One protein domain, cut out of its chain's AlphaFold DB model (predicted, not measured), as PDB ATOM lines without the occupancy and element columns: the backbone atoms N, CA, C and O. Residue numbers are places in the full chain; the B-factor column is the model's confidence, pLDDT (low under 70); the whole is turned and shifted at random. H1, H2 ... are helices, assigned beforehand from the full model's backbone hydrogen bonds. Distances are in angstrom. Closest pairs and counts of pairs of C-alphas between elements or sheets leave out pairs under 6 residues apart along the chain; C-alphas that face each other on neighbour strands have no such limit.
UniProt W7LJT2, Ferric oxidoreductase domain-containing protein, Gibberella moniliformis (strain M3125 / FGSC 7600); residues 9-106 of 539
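Overview. This is residues 9 to 106 of the 539 residues of the protein "Ferric oxidoreductase domain-containing protein" of Gibberella moniliformis (strain M3125 / FGSC 7600) (UniProt W7LJT2). H3, the longest helix, lies in the middle of a flat domain, with the short helix H5 packed crosswise on it, H4 touching H5 as well, and a wide unnamed loop, residues 82 to 106, on the side of H3 away from H4. H2 makes a corner with the beginning of H3, and H1 lies far off at one end of the longest axis, touching no helix. The printed part has 98 residues with five named helices, H1 to H5 in chain order, and no named strand; the class is all helix, though under half of the residues, 42 of 98, are in named elements. The whole is compact, with a radius of gyration of the C-alphas of 14.6 A, and spans 46 by 33 by 18 A.

Arrangement. H3, residues 32 to 45, has its centre 5.8 A from the mean of the C-alphas. H5, residues 76 to 81, touches H3, and the closest C-alphas, those of Ala 39 and Leu 80, are 5.2 A apart. The lines of H3 and H5 are about perpendicular, at 82 degrees. H4, residues 52 to 61, touches H5, with the C-alphas of Glu 56 and Tyr 76 closest at 5.7 A; their lines are only just about perpendicular, at 72 degrees. H3 and H4 are near each other, with 7 pairs of C-alphas within 10 A. H2, residues 25 to 30, and H3 only just touch, and only at the corner by their link, with 3 pairs of C-alphas within 8 A. H3 touches H2 with residues 34 to 35 alone, and the closest C-alphas of the two helices are those of Phe 28 and Tyr 34, 6.5 A apart. The lines of H2 and H3 are about perpendicular, at 90 degrees. H1, residues 15 to 20, is apart from the other four helices. In H1, H2, H3, H4 and H5 every O i to N i+4 pair is within hydrogen-bond range.

Along the chain. H3 measures 20.1 A from C-alpha 32 at (-36.445, -15.467, -38.314) to C-alpha 45. H4 measures 14.2 A from first to last C-alpha. H2 measures 8.8 A, and H1 and H5 8.7 A each; H1 begins at C-alpha 15 at (-26.138, -20.211, -19.117), and H5 ends at C-alpha 81 at (-39.376, -15.518, -50.051).

Size, cuts and confidence. The two C-alphas farthest apart, those of Thr 14 and Asn 49, are 46.2 A apart. The printed part has no cut. The link from H4 to H5, residues 62 to 75, is long. The mean pLDDT of the printed part is 86.7; residues 19 to 21 and residue 97 are under 70.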
ATOM      1  N   GLU A   9     -37.272 -14.291 -23.859       81.25
ATOM      2  CA  GLU A   9     -37.626 -14.839 -22.540       81.25
ATOM      3  C   GLU A   9     -36.429 -15.410 -21.765       81.25
ATOM      4  O   GLU A   9     -36.508 -15.598 -20.556       81.25
ATOM      5  N   TYR A  10     -35.293 -15.618 -22.434       81.12
ATOM      6  CA  TYR A  10     -34.040 -16.023 -21.806       81.12
ATOM      7  C   TYR A  10     -33.225 -14.838 -21.276       81.12
ATOM      8  O   TYR A  10     -32.124 -15.022 -20.745       81.12
ATOM      9  N   ALA A  11     -33.707 -13.602 -21.417       80.06
ATOM     10  CA  ALA A  11     -33.030 -12.433 -20.874       80.06
ATOM     11  C   ALA A  11     -32.909 -12.536 -19.340       80.06
ATOM     12  O   ALA A  11     -33.902 -12.639 -18.628       80.06
ATOM     13  N   GLY A  12     -31.675 -12.499 -18.826       78.38
ATOM     14  CA  GLY A  12     -31.393 -12.577 -17.385       78.38
ATOM     15  C   GLY A  12     -31.246 -13.991 -16.810       78.38
ATOM     16  O   GLY A  12     -30.854 -14.111 -15.655       78.38
ATOM     17  N   MET A  13     -31.486 -15.045 -17.601       81.62
ATOM     18  CA  MET A  13     -31.203 -16.429 -17.197       81.62
ATOM     19  C   MET A  13     -29.700 -16.730 -17.285       81.62
ATOM     20  O   MET A  13     -29.005 -16.264 -18.196       81.62
ATOM     21  N   THR A  14     -29.199 -17.545 -16.360       81.88
ATOM     22  CA  THR A  14     -27.839 -18.096 -16.402       81.88
ATOM     23  C   THR A  14     -27.662 -19.037 -17.598       81.88
ATOM     24  O   THR A  14     -28.628 -19.545 -18.167       81.88
ATOM     25  N   ALA A  15     -26.418 -19.298 -18.004       71.31
ATOM     26  CA  ALA A  15     -26.138 -20.211 -19.117       71.31
ATOM     27  C   ALA A  15     -26.673 -21.636 -18.865       71.31
ATOM     28  O   ALA A  15     -27.111 -22.304 -19.798       71.31
ATOM     29  N   GLU A  16     -26.675 -22.070 -17.605       71.00
ATOM     30  CA  GLU A  16     -27.191 -23.369 -17.164       71.00
ATOM     31  C   GLU A  16     -28.722 -23.421 -17.249       71.00
ATOM     32  O   GLU A  16     -29.276 -24.368 -17.805       71.00
ATOM     33  N   GLU A  17     -29.411 -22.369 -16.802       73.44
ATOM     34  CA  GLU A  17     -30.868 -22.252 -16.929       73.44
ATOM     35  C   GLU A  17     -31.307 -22.186 -18.396       73.44
ATOM     36  O   GLU A  17     -32.273 -22.843 -18.777       73.44
ATOM     37  N   LYS A  18     -30.570 -21.466 -19.252       70.31
ATOM     38  CA  LYS A  18     -30.818 -21.441 -20.705       70.31
ATOM     39  C   LYS A  18     -30.590 -22.796 -21.364       70.31
ATOM     40  O   LYS A  18     -31.274 -23.129 -22.322       70.31
ATOM     41  N   ALA A  19     -29.605 -23.561 -20.904       63.62
ATOM     42  CA  ALA A  19     -29.341 -24.901 -21.419       63.62
ATOM     43  C   ALA A  19     -30.418 -25.916 -20.995       63.62
ATOM     44  O   ALA A  19     -30.611 -26.917 -21.683       63.62
ATOM     45  N   ALA A  20     -31.115 -25.657 -19.884       64.88
ATOM     46  CA  ALA A  20     -32.214 -26.479 -19.381       64.88
ATOM     47  C   ALA A  20     -33.605 -26.040 -19.888       64.88
ATOM     48  O   ALA A  20     -34.540 -26.840 -19.857       64.88
ATOM     49  N   ALA A  21     -33.756 -24.792 -20.341       68.94
ATOM     50  CA  ALA A  21     -35.013 -24.242 -20.841       68.94
ATOM     51  C   ALA A  21     -35.274 -24.624 -22.309       68.94
ATOM     52  O   ALA A  21     -34.383 -24.569 -23.155       68.94
ATOM     53  N   TYR A  22     -36.521 -24.992 -22.616       77.62
ATOM     54  CA  TYR A  22     -36.973 -25.246 -23.983       77.62
ATOM     55  C   TYR A  22     -37.667 -23.992 -24.547       77.62
ATOM     56  O   TYR A  22     -38.505 -23.437 -23.830       77.62
ATOM     57  N   PRO A  23     -37.364 -23.554 -25.790       83.31
ATOM     58  CA  PRO A  23     -37.932 -22.324 -26.351       83.31
ATOM     59  C   PRO A  23     -39.450 -22.373 -26.382       83.31
ATOM     60  O   PRO A  23     -39.989 -23.394 -26.797       83.31
ATOM     61  N   SER A  24     -40.137 -21.293 -26.003       85.75
ATOM     62  CA  SER A  24     -41.595 -21.220 -26.090       85.75
ATOM     63  C   SER A  24     -42.097 -21.271 -27.536       85.75
ATOM     64  O   SER A  24     -41.399 -20.898 -28.485       85.75
ATOM     65  N   ALA A  25     -43.360 -21.675 -27.717       86.62
ATOM     66  CA  ALA A  25     -44.011 -21.666 -29.025       86.62
ATOM     67  C   ALA A  25     -43.964 -20.263 -29.656       86.62
ATOM     68  O   ALA A  25     -43.656 -20.119 -30.840       86.62
ATOM     69  N   ALA A  26     -44.165 -19.218 -28.844       87.69
ATOM     70  CA  ALA A  26     -44.066 -17.825 -29.270       87.69
ATOM     71  C   ALA A  26     -42.659 -17.443 -29.753       87.69
ATOM     72  O   ALA A  26     -42.534 -16.711 -30.737       87.69
ATOM     73  N   CYS A  27     -41.605 -17.969 -29.119       89.12
ATOM     74  CA  CYS A  27     -40.242 -17.780 -29.602       89.12
ATOM     75  C   CYS A  27     -40.050 -18.404 -30.993       89.12
ATOM     76  O   CYS A  27     -39.611 -17.715 -31.914       89.12
ATOM     77  N   PHE A  28     -40.462 -19.664 -31.186       89.50
ATOM     78  CA  PHE A  28     -40.397 -20.322 -32.497       89.50
ATOM     79  C   PHE A  28     -41.179 -19.564 -33.579       89.50
ATOM     80  O   PHE A  28     -40.710 -19.430 -34.707       89.50
ATOM     81  N   ALA A  29     -42.360 -19.044 -33.243       90.25
ATOM     82  CA  ALA A  29     -43.231 -18.348 -34.187       90.25
ATOM     83  C   ALA A  29     -42.720 -16.969 -34.618       90.25
ATOM     84  O   ALA A  29     -43.175 -16.456 -35.644       90.25
ATOM     85  N   ASN A  30     -41.803 -16.365 -33.862       91.44
ATOM     86  CA  ASN A  30     -41.251 -15.046 -34.166       91.44
ATOM     87  C   ASN A  30     -39.789 -15.088 -34.651       91.44
ATOM     88  O   ASN A  30     -39.311 -14.116 -35.253       91.44
ATOM     89  N   ASP A  31     -39.080 -16.195 -34.416       91.25
ATOM     90  CA  ASP A  31     -37.677 -16.335 -34.791       91.25
ATOM     91  C   ASP A  31     -37.481 -16.459 -36.311       91.25
ATOM     92  O   ASP A  31     -37.957 -17.387 -36.968       91.25
ATOM     93  N   THR A  32     -36.720 -15.518 -36.874       92.69
ATOM     94  CA  THR A  32     -36.445 -15.467 -38.314       92.69
ATOM     95  C   THR A  32     -35.708 -16.714 -38.788       92.69
ATOM     96  O   THR A  32     -36.062 -17.268 -39.825       92.69
ATOM     97  N   SER A  33     -34.682 -17.150 -38.054       91.19
ATOM     98  CA  SER A  33     -33.798 -18.238 -38.479       91.19
ATOM     99  C   SER A  33     -34.577 -19.548 -38.584       91.19
ATOM    100  O   SER A  33     -34.380 -20.338 -39.516       91.19
ATOM    101  N   TYR A  34     -35.464 -19.789 -37.616       90.81
ATOM    102  CA  TYR A  34     -36.241 -21.013 -37.493       90.81
ATOM    103  C   TYR A  34     -37.228 -21.104 -38.639       90.81
ATOM    104  O   TYR A  34     -37.216 -22.084 -39.387       90.81
ATOM    105  N   LEU A  35     -38.007 -20.039 -38.839       93.38
ATOM    106  CA  LEU A  35     -38.976 -19.968 -39.919       93.38
ATOM    107  C   LEU A  35     -38.288 -20.104 -41.280       93.38
ATOM    108  O   LEU A  35     -38.678 -20.946 -42.082       93.38
ATOM    109  N   THR A  36     -37.204 -19.381 -41.556       93.94
ATOM    110  CA  THR A  36     -36.531 -19.506 -42.859       93.94
ATOM    111  C   THR A  36     -35.962 -20.907 -43.103       93.94
ATOM    112  O   THR A  36     -36.034 -21.417 -44.224       93.94
ATOM    113  N   SER A  37     -35.447 -21.575 -42.071       92.62
ATOM    114  CA  SER A  37     -34.902 -22.936 -42.209       92.62
ATOM    115  C   SER A  37     -35.981 -23.988 -42.384       92.62
ATOM    116  O   SER A  37     -35.828 -24.897 -43.200       92.62
ATOM    117  N   MET A  38     -37.101 -23.846 -41.676       93.06
ATOM    118  CA  MET A  38     -38.267 -24.705 -41.855       93.06
ATOM    119  C   MET A  38     -38.878 -24.523 -43.246       93.06
ATOM    120  O   MET A  38     -39.140 -25.519 -43.925       93.06
ATOM    121  N   ALA A  39     -39.026 -23.280 -43.719       94.75
ATOM    122  CA  ALA A  39     -39.520 -22.987 -45.063       94.75
ATOM    123  C   ALA A  39     -38.620 -23.614 -46.136       94.75
ATOM    124  O   ALA A  39     -39.111 -24.281 -47.050       94.75
ATOM    125  N   TYR A  40     -37.299 -23.467 -45.987       94.56
ATOM    126  CA  TYR A  40     -36.329 -24.088 -46.884       94.56
ATOM    127  C   TYR A  40     -36.416 -25.622 -46.851       94.56
ATOM    128  O   TYR A  40     -36.490 -26.254 -47.902       94.56
ATOM    129  N   CYS A  41     -36.494 -26.235 -45.665       92.69
ATOM    130  CA  CYS A  41     -36.625 -27.687 -45.510       92.69
ATOM    131  C   CYS A  41     -37.882 -28.235 -46.210       92.69
ATOM    132  O   CYS A  41     -37.799 -29.200 -46.978       92.69
ATOM    133  N   ILE A  42     -39.035 -27.583 -46.013       93.56
ATOM    134  CA  ILE A  42     -40.290 -27.932 -46.691       93.56
ATOM    135  C   ILE A  42     -40.125 -27.782 -48.205       93.56
ATOM    136  O   ILE A  42     -40.480 -28.696 -48.951       93.56
ATOM    137  N   HIS A  43     -39.544 -26.678 -48.676       93.31
ATOM    138  CA  HIS A  43     -39.313 -26.466 -50.101       93.31
ATOM    139  C   HIS A  43     -38.432 -27.562 -50.718       93.31
ATOM    140  O   HIS A  43     -38.730 -28.040 -51.817       93.31
ATOM    141  N   THR A  44     -37.359 -27.964 -50.038       93.56
ATOM    142  CA  THR A  44     -36.391 -28.946 -50.539       93.56
ATOM    143  C   THR A  44     -36.953 -30.363 -50.547       93.56
ATOM    144  O   THR A  44     -36.808 -31.063 -51.549       93.56
ATOM    145  N   TYR A  45     -37.595 -30.796 -49.460       92.56
ATOM    146  CA  TYR A  45     -37.906 -32.212 -49.258       92.56
ATOM    147  C   TYR A  45     -39.382 -32.584 -49.394       92.56
ATOM    148  O   TYR A  45     -39.699 -33.771 -49.535       92.56
ATOM    149  N   CYS A  46     -40.299 -31.618 -49.350       91.94
ATOM    150  CA  CYS A  46     -41.711 -31.912 -49.542       91.94
ATOM    151  C   CYS A  46     -41.987 -32.243 -51.023       91.94
ATOM    152  O   CYS A  46     -41.485 -31.553 -51.919       91.94
ATOM    153  N   PRO A  47     -42.791 -33.281 -51.323       92.00
ATOM    154  CA  PRO A  47     -43.184 -33.585 -52.692       92.00
ATOM    155  C   PRO A  47     -43.833 -32.377 -53.385       92.00
ATOM    156  O   PRO A  47     -44.764 -31.769 -52.860       92.00
ATOM    157  N   LYS A  48     -43.393 -32.056 -54.608       90.56
ATOM    158  CA  LYS A  48     -43.874 -30.877 -55.362       90.56
ATOM    159  C   LYS A  48     -45.361 -30.939 -55.754       90.56
ATOM    160  O   LYS A  48     -45.914 -29.953 -56.221       90.56
ATOM    161  N   ASN A  49     -46.012 -32.086 -55.572       93.81
ATOM    162  CA  ASN A  49     -47.446 -32.270 -55.801       93.81
ATOM    163  C   ASN A  49     -48.316 -31.896 -54.585       93.81
ATOM    164  O   ASN A  49     -49.547 -31.930 -54.687       93.81
ATOM    165  N   VAL A  50     -47.722 -31.564 -53.433       93.56
ATOM    166  CA  VAL A  50     -48.476 -31.076 -52.276       93.56
ATOM    167  C   VAL A  50     -48.994 -29.673 -52.584       93.56
ATOM    168  O   VAL A  50     -48.243 -28.767 -52.927       93.56
ATOM    169  N   LYS A  51     -50.314 -29.502 -52.481       94.12
ATOM    170  CA  LYS A  51     -50.976 -28.223 -52.752       94.12
ATOM    171  C   LYS A  51     -50.572 -27.181 -51.705       94.12
ATOM    172  O   LYS A  51     -50.573 -27.493 -50.518       94.12
ATOM    173  N   ILE A  52     -50.333 -25.944 -52.145       93.12
ATOM    174  CA  ILE A  52     -49.854 -24.831 -51.303       93.12
ATOM    175  C   ILE A  52     -50.720 -24.635 -50.054       93.12
ATOM    176  O   ILE A  52     -50.184 -24.589 -48.957       93.12
ATOM    177  N   TYR A  53     -52.052 -24.643 -50.180       93.31
ATOM    178  CA  TYR A  53     -52.937 -24.459 -49.019       93.31
ATOM    179  C   TYR A  53     -52.747 -25.516 -47.914       93.31
ATOM    180  O   TYR A  53     -53.051 -25.253 -46.757       93.31
ATOM    181  N   ARG A  54     -52.266 -26.730 -48.243       94.69
ATOM    182  CA  ARG A  54     -51.953 -27.754 -47.232       94.69
ATOM    183  C   ARG A  54     -50.652 -27.449 -46.503       94.69
ATOM    184  O   ARG A  54     -50.536 -27.812 -45.339       94.69
ATOM    185  N   LEU A  55     -49.690 -26.840 -47.198       94.25
ATOM    186  CA  LEU A  55     -48.442 -26.384 -46.595       94.25
ATOM    187  C   LEU A  55     -48.711 -25.206 -45.664       94.25
ATOM    188  O   LEU A  55     -48.262 -25.262 -44.531       94.25
ATOM    189  N   GLU A  56     -49.513 -24.229 -46.096       93.12
ATOM    190  CA  GLU A  56     -49.935 -23.100 -45.250       93.12
ATOM    191  C   GLU A  56     -50.694 -23.586 -44.009       93.12
ATOM    192  O   GLU A  56     -50.345 -23.237 -42.890       93.12
ATOM    193  N   TYR A  57     -51.649 -24.509 -44.170       92.56
ATOM    194  CA  TYR A  57     -52.344 -25.090 -43.017       92.56
ATOM    195  C   TYR A  57     -51.392 -25.813 -42.048       92.56
ATOM    196  O   TYR A  57     -51.528 -25.698 -40.832       92.56
ATOM    197  N   PHE A  58     -50.432 -26.587 -42.566       92.50
ATOM    198  CA  PHE A  58     -49.427 -27.226 -41.716       92.50
ATOM    199  C   PHE A  58     -48.558 -26.184 -41.003       92.50
ATOM    200  O   PHE A  58     -48.299 -26.332 -39.812       92.50
ATOM    201  N   TRP A  59     -48.137 -25.149 -41.727       93.00
ATOM    202  CA  TRP A  59     -47.313 -24.058 -41.229       93.00
ATOM    203  C   TRP A  59     -47.969 -23.362 -40.044       93.00
ATOM    204  O   TRP A  59     -47.370 -23.309 -38.979       93.00
ATOM    205  N   GLU A  60     -49.218 -22.931 -40.208       89.94
ATOM    206  CA  GLU A  60     -49.962 -22.165 -39.207       89.94
ATOM    207  C   GLU A  60     -50.419 -23.014 -38.015       89.94
ATOM    208  O   GLU A  60     -50.382 -22.541 -36.888       89.94
ATOM    209  N   VAL A  61     -50.830 -24.272 -38.239       87.12
ATOM    210  CA  VAL A  61     -51.603 -25.039 -37.235       87.12
ATOM    211  C   VAL A  61     -50.863 -26.261 -36.677       87.12
ATOM    212  O   VAL A  61     -51.307 -26.872 -35.704       87.12
ATOM    213  N   LYS A  62     -49.795 -26.734 -37.332       87.88
ATOM    214  CA  LYS A  62     -49.169 -28.034 -37.003       87.88
ATOM    215  C   LYS A  62     -47.650 -28.002 -36.868       87.88
ATOM    216  O   LYS A  62     -47.103 -28.947 -36.303       87.88
ATOM    217  N   MET A  63     -46.973 -26.984 -37.396       89.38
ATOM    218  CA  MET A  63     -45.512 -26.903 -37.388       89.38
ATOM    219  C   MET A  63     -44.961 -26.689 -35.975       89.38
ATOM    220  O   MET A  63     -44.004 -27.355 -35.586       89.38
ATOM    221  N   ILE A  64     -45.572 -25.770 -35.228       86.81
ATOM    222  CA  ILE A  64     -45.189 -25.417 -33.860       86.81
ATOM    223  C   ILE A  64     -46.232 -26.015 -32.911       86.81
ATOM    224  O   ILE A  64     -47.428 -26.038 -33.214       86.81
ATOM    225  N   TYR A  65     -45.774 -26.550 -31.782       80.12
ATOM    226  CA  TYR A  65     -46.657 -27.059 -30.737       80.12
ATOM    227  C   TYR A  65     -47.464 -25.908 -30.116       80.12
ATOM    228  O   TYR A  65     -46.990 -24.779 -30.080       80.12
ATOM    229  N   ASP A  66     -48.677 -26.194 -29.639       74.50
ATOM    230  CA  ASP A  66     -49.552 -25.188 -29.008       74.50
ATOM    231  C   ASP A  66     -49.846 -23.961 -29.904       74.50
ATOM    232  O   ASP A  66     -49.936 -22.822 -29.457       74.50
ATOM    233  N   SER A  67     -49.964 -24.199 -31.215       70.94
ATOM    234  CA  SER A  67     -50.152 -23.153 -32.229       70.94
ATOM    235  C   SER A  67     -51.597 -22.670 -32.392       70.94
ATOM    236  O   SER A  67     -51.840 -21.793 -33.214       70.94
ATOM    237  N   GLU A  68     -52.562 -23.203 -31.632       70.88
ATOM    238  CA  GLU A  68     -53.996 -22.932 -31.849       70.88
ATOM    239  C   GLU A  68     -54.366 -21.446 -31.695       70.88
ATOM    240  O   GLU A  68     -55.211 -20.964 -32.447       70.88
ATOM    241  N   ASP A  69     -53.666 -20.709 -30.826       76.81
ATOM    242  CA  ASP A  69     -53.855 -19.264 -30.609       76.81
ATOM    243  C   ASP A  69     -52.631 -18.422 -31.025       76.81
ATOM    244  O   ASP A  69     -52.512 -17.240 -30.685       76.81
ATOM    245  N   LEU A  70     -51.685 -19.017 -31.759       84.38
ATOM    246  CA  LEU A  70     -50.401 -18.393 -32.054       84.38
ATOM    247  C   LEU A  70     -50.365 -17.780 -33.456       84.38
ATOM    248  O   LEU A  70     -50.586 -18.453 -34.458       84.38
ATOM    249  N   THR A  71     -50.000 -16.500 -33.544       87.69
ATOM    250  CA  THR A  71     -49.741 -15.851 -34.837       87.69
ATOM    251  C   THR A  71     -48.277 -16.028 -35.220       87.69
ATOM    252  O   THR A  71     -47.389 -15.451 -34.592       87.69
ATOM    253  N   ILE A  72     -48.020 -16.817 -36.262       91.00
ATOM    254  CA  ILE A  72     -46.681 -16.953 -36.840       91.00
ATOM    255  C   ILE A  72     -46.343 -15.683 -37.617       91.00
ATOM    256  O   ILE A  72     -47.168 -15.174 -38.372       91.00
ATOM    257  N   ARG A  73     -45.117 -15.177 -37.443       93.00
ATOM    258  CA  ARG A  73     -44.648 -13.906 -38.017       93.00
ATOM    259  C   ARG A  73     -44.910 -13.772 -39.517       93.00
ATOM    260  O   ARG A  73     -45.240 -12.680 -39.971       93.00
ATOM    261  N   TRP A  74     -44.732 -14.861 -40.261       94.75
ATOM    262  CA  TRP A  74     -44.943 -14.908 -41.704       94.75
ATOM    263  C   TRP A  74     -45.701 -16.172 -42.109       94.75
ATOM    264  O   TRP A  74     -45.401 -17.242 -41.565       94.75
ATOM    265  N   PRO A  75     -46.604 -16.093 -43.106       93.81
ATOM    266  CA  PRO A  75     -47.113 -17.276 -43.792       93.81
ATOM    267  C   PRO A  75     -45.973 -17.997 -44.526       93.81
ATOM    268  O   PRO A  75     -44.910 -17.419 -44.788       93.81
ATOM    269  N   TYR A  76     -46.183 -19.261 -44.892       94.75
ATOM    270  CA  TYR A  76     -45.128 -20.108 -45.448       94.75
ATOM    271  C   TYR A  76     -44.505 -19.508 -46.716       94.75
ATOM    272  O   TYR A  76     -43.278 -19.481 -46.847       94.75
ATOM    273  N   LEU A  77     -45.319 -18.995 -47.644       93.94
ATOM    274  CA  LEU A  77     -44.807 -18.384 -48.876       93.94
ATOM    275  C   LEU A  77     -43.946 -17.139 -48.625       93.94
ATOM    276  O   LEU A  77     -42.944 -16.947 -49.314       93.94
ATOM    277  N   GLU A  78     -44.311 -16.310 -47.649       95.44
ATOM    278  CA  GLU A  78     -43.540 -15.112 -47.309       95.44
ATOM    279  C   GLU A  78     -42.234 -15.486 -46.602       95.44
ATOM    280  O   GLU A  78     -41.181 -14.962 -46.959       95.44
ATOM    281  N   ALA A  79     -42.266 -16.463 -45.691       95.06
ATOM    282  CA  ALA A  79     -41.061 -17.001 -45.060       95.06
ATOM    283  C   ALA A  79     -40.097 -17.615 -46.092       95.06
ATOM    284  O   ALA A  79     -38.884 -17.419 -46.005       95.06
ATOM    285  N   LEU A  80     -40.623 -18.314 -47.104       94.94
ATOM    286  CA  LEU A  80     -39.822 -18.868 -48.195       94.94
ATOM    287  C   LEU A  80     -39.191 -17.769 -49.062       94.94
ATOM    288  O   LEU A  80     -38.052 -17.927 -49.498       94.94
ATOM    289  N   ALA A  81     -39.891 -16.652 -49.282       95.31
ATOM    290  CA  ALA A  81     -39.376 -15.518 -50.051       95.31
ATOM    291  C   ALA A  81     -38.175 -14.823 -49.380       95.31
ATOM    292  O   ALA A  81     -37.380 -14.186 -50.068       95.31
ATOM    293  N   GLN A  82     -38.002 -14.984 -48.063       93.81
ATOM    294  CA  GLN A  82     -36.833 -14.485 -47.327       93.81
ATOM    295  C   GLN A  82     -35.564 -15.329 -47.558       93.81
ATOM    296  O   GLN A  82     -34.481 -14.956 -47.106       93.81
ATOM    297  N   VAL A  83     -35.669 -16.477 -48.239       92.12
ATOM    298  CA  VAL A  83     -34.555 -17.412 -48.448       92.12
ATOM    299  C   VAL A  83     -34.147 -17.456 -49.913       92.12
ATOM    300  O   VAL A  83     -34.970 -17.623 -50.808       92.12
ATOM    301  N   ASN A  84     -32.838 -17.398 -50.172       90.56
ATOM    302  CA  ASN A  84     -32.310 -17.679 -51.502       90.56
ATOM    303  C   ASN A  84     -32.406 -19.185 -51.798       90.56
ATOM    304  O   ASN A  84     -31.529 -19.960 -51.425       90.56
ATOM    305  N   THR A  85     -33.461 -19.602 -52.497       87.69
ATOM    306  CA  THR A  85     -33.705 -21.011 -52.850       87.69
ATOM    307  C   THR A  85     -32.742 -21.554 -53.907       87.69
ATOM    308  O   THR A  85     -32.703 -22.758 -54.140       87.69
ATOM    309  N   THR A  86     -31.975 -20.683 -54.568       86.44
ATOM    310  CA  THR A  86     -31.038 -21.050 -55.644       86.44
ATOM    311  C   THR A  86     -29.714 -21.600 -55.111       86.44
ATOM    312  O   THR A  86     -29.030 -22.339 -55.817       86.44
ATOM    313  N   SER A  87     -29.345 -21.259 -53.873       86.75
ATOM    314  CA  SER A  87     -28.112 -21.707 -53.221       86.75
ATOM    315  C   SER A  87     -28.430 -22.344 -51.875       86.75
ATOM    316  O   SER A  87     -29.037 -21.700 -51.023       86.75
ATOM    317  N   ALA A  88     -27.983 -23.581 -51.659       86.69
ATOM    318  CA  ALA A  88     -28.238 -24.270 -50.403       86.69
ATOM    319  C   ALA A  88     -27.568 -23.545 -49.216       86.69
ATOM    320  O   ALA A  88     -26.351 -23.320 -49.259       86.69
ATOM    321  N   PRO A  89     -28.317 -23.203 -48.148       89.50
ATOM    322  CA  PRO A  89     -27.733 -22.701 -46.910       89.50
ATOM    323  C   PRO A  89     -26.745 -23.713 -46.325       89.50
ATOM    324  O   PRO A  89     -26.912 -24.921 -46.495       89.50
ATOM    325  N   LYS A  90     -25.720 -23.246 -45.609       89.00
ATOM    326  CA  LYS A  90     -24.760 -24.152 -44.962       89.00
ATOM    327  C   LYS A  90     -25.428 -24.896 -43.796       89.00
ATOM    328  O   LYS A  90     -26.181 -24.255 -43.057       89.00
ATOM    329  N   PRO A  91     -25.146 -26.195 -43.590       86.69
ATOM    330  CA  PRO A  91     -25.604 -26.902 -42.399       86.69
ATOM    331  C   PRO A  91     -25.004 -26.279 -41.131       86.69
ATOM    332  O   PRO A  91     -24.053 -25.495 -41.203       86.69
ATOM    333  N   LEU A  92     -25.599 -26.589 -39.983       83.00
ATOM    334  CA  LEU A  92     -25.076 -26.177 -38.681       83.00
ATOM    335  C   LEU A  92     -23.798 -26.977 -38.364       83.00
ATOM    336  O   LEU A  92     -23.794 -28.202 -38.506       83.00
ATOM    337  N   SER A  93     -22.721 -26.297 -37.969       81.25
ATOM    338  CA  SER A  93     -21.478 -26.951 -37.540       81.25
ATOM    339  C   SER A  93     -21.647 -27.588 -36.155       81.25
ATOM    340  O   SER A  93     -22.390 -27.043 -35.339       81.25
ATOM    341  N   PRO A  94     -20.930 -28.678 -35.819       76.75
ATOM    342  CA  PRO A  94     -20.939 -29.241 -34.468       76.75
ATOM    343  C   PRO A  94     -20.515 -28.261 -33.360       76.75
ATOM    344  O   PRO A  94     -20.893 -28.468 -32.210       76.75
ATOM    345  N   GLU A  95     -19.745 -27.211 -33.682       77.38
ATOM    346  CA  GLU A  95     -19.350 -26.179 -32.711       77.38
ATOM    347  C   GLU A  95     -20.404 -25.072 -32.512       77.38
ATOM    348  O   GLU A  95     -20.326 -24.320 -31.540       77.38
ATOM    349  N   GLU A  96     -21.391 -24.947 -33.410       75.69
ATOM    350  CA  GLU A  96     -22.445 -23.931 -33.315       75.69
ATOM    351  C   GLU A  96     -23.549 -24.416 -32.351       75.69
ATOM    352  O   GLU A  96     -24.251 -25.392 -32.611       75.69
ATOM    353  N   THR A  97     -23.713 -23.729 -31.215       69.50
ATOM    354  CA  THR A  97     -24.678 -24.104 -30.159       69.50
ATOM    355  C   THR A  97     -26.006 -23.352 -30.227       69.50
ATOM    356  O   THR A  97     -27.005 -23.820 -29.678       69.50
ATOM    357  N   VAL A  98     -26.015 -22.202 -30.904       73.88
ATOM    358  CA  VAL A  98     -27.179 -21.335 -31.106       73.88
ATOM    359  C   VAL A  98     -27.416 -21.190 -32.594       73.88
ATOM    360  O   VAL A  98     -26.495 -20.991 -33.387       73.88
ATOM    361  N   PHE A  99     -28.679 -21.282 -32.964       76.50
ATOM    362  CA  PHE A  99     -29.109 -21.264 -34.341       76.50
ATOM    363  C   PHE A  99     -29.615 -19.850 -34.711       76.50
ATOM    364  O   PHE A  99     -30.703 -19.457 -34.310       76.50
ATOM    365  N   ASN A 100     -28.793 -19.065 -35.428       85.19
ATOM    366  CA  ASN A 100     -29.006 -17.622 -35.686       85.19
ATOM    367  C   ASN A 100     -29.025 -17.219 -37.179       85.19
ATOM    368  O   ASN A 100     -28.956 -16.037 -37.521       85.19
ATOM    369  N   ARG A 101     -29.043 -18.203 -38.080       89.25
ATOM    370  CA  ARG A 101     -29.000 -18.024 -39.538       89.25
ATOM    371  C   ARG A 101     -29.784 -19.136 -40.203       89.25
ATOM    372  O   ARG A 101     -29.873 -20.209 -39.637       89.25
ATOM    373  N   THR A 102     -30.245 -18.963 -41.437       90.19
ATOM    374  CA  THR A 102     -30.850 -20.077 -42.187       90.19
ATOM    375  C   THR A 102     -29.857 -21.244 -42.343       90.19
ATOM    376  O   THR A 102     -28.724 -21.037 -42.797       90.19
ATOM    377  N   ILE A 103     -30.268 -22.470 -42.000       90.69
ATOM    378  CA  ILE A 103     -29.491 -23.706 -42.204       90.69
ATOM    379  C   ILE A 103     -30.209 -24.663 -43.152       90.69
ATOM    380  O   ILE A 103     -31.420 -24.591 -43.357       90.69
ATOM    381  N   SER A 104     -29.441 -25.595 -43.710       90.38
ATOM    382  CA  SER A 104     -29.976 -26.776 -44.379       90.38
ATOM    383  C   SER A 104     -29.662 -28.034 -43.576       90.38
ATOM    384  O   SER A 104     -28.741 -28.059 -42.759       90.38
ATOM    385  N   ILE A 105     -30.445 -29.080 -43.813       88.19
ATOM    386  CA  ILE A 105     -30.178 -30.425 -43.308       88.19
ATOM    387  C   ILE A 105     -29.647 -31.229 -44.487       88.19
ATOM    388  O   ILE A 105     -30.120 -31.064 -45.610       88.19
ATOM    389  N   ASP A 106     -28.652 -32.076 -44.258       89.00
ATOM    390  CA  ASP A 106     -28.152 -32.957 -45.301       89.00
ATOM    391  C   ASP A 106     -29.176 -34.059 -45.635       89.00
ATOM    392  O   ASP A 106     -29.990 -34.485 -44.811       89.00
TER     393      ASP A 106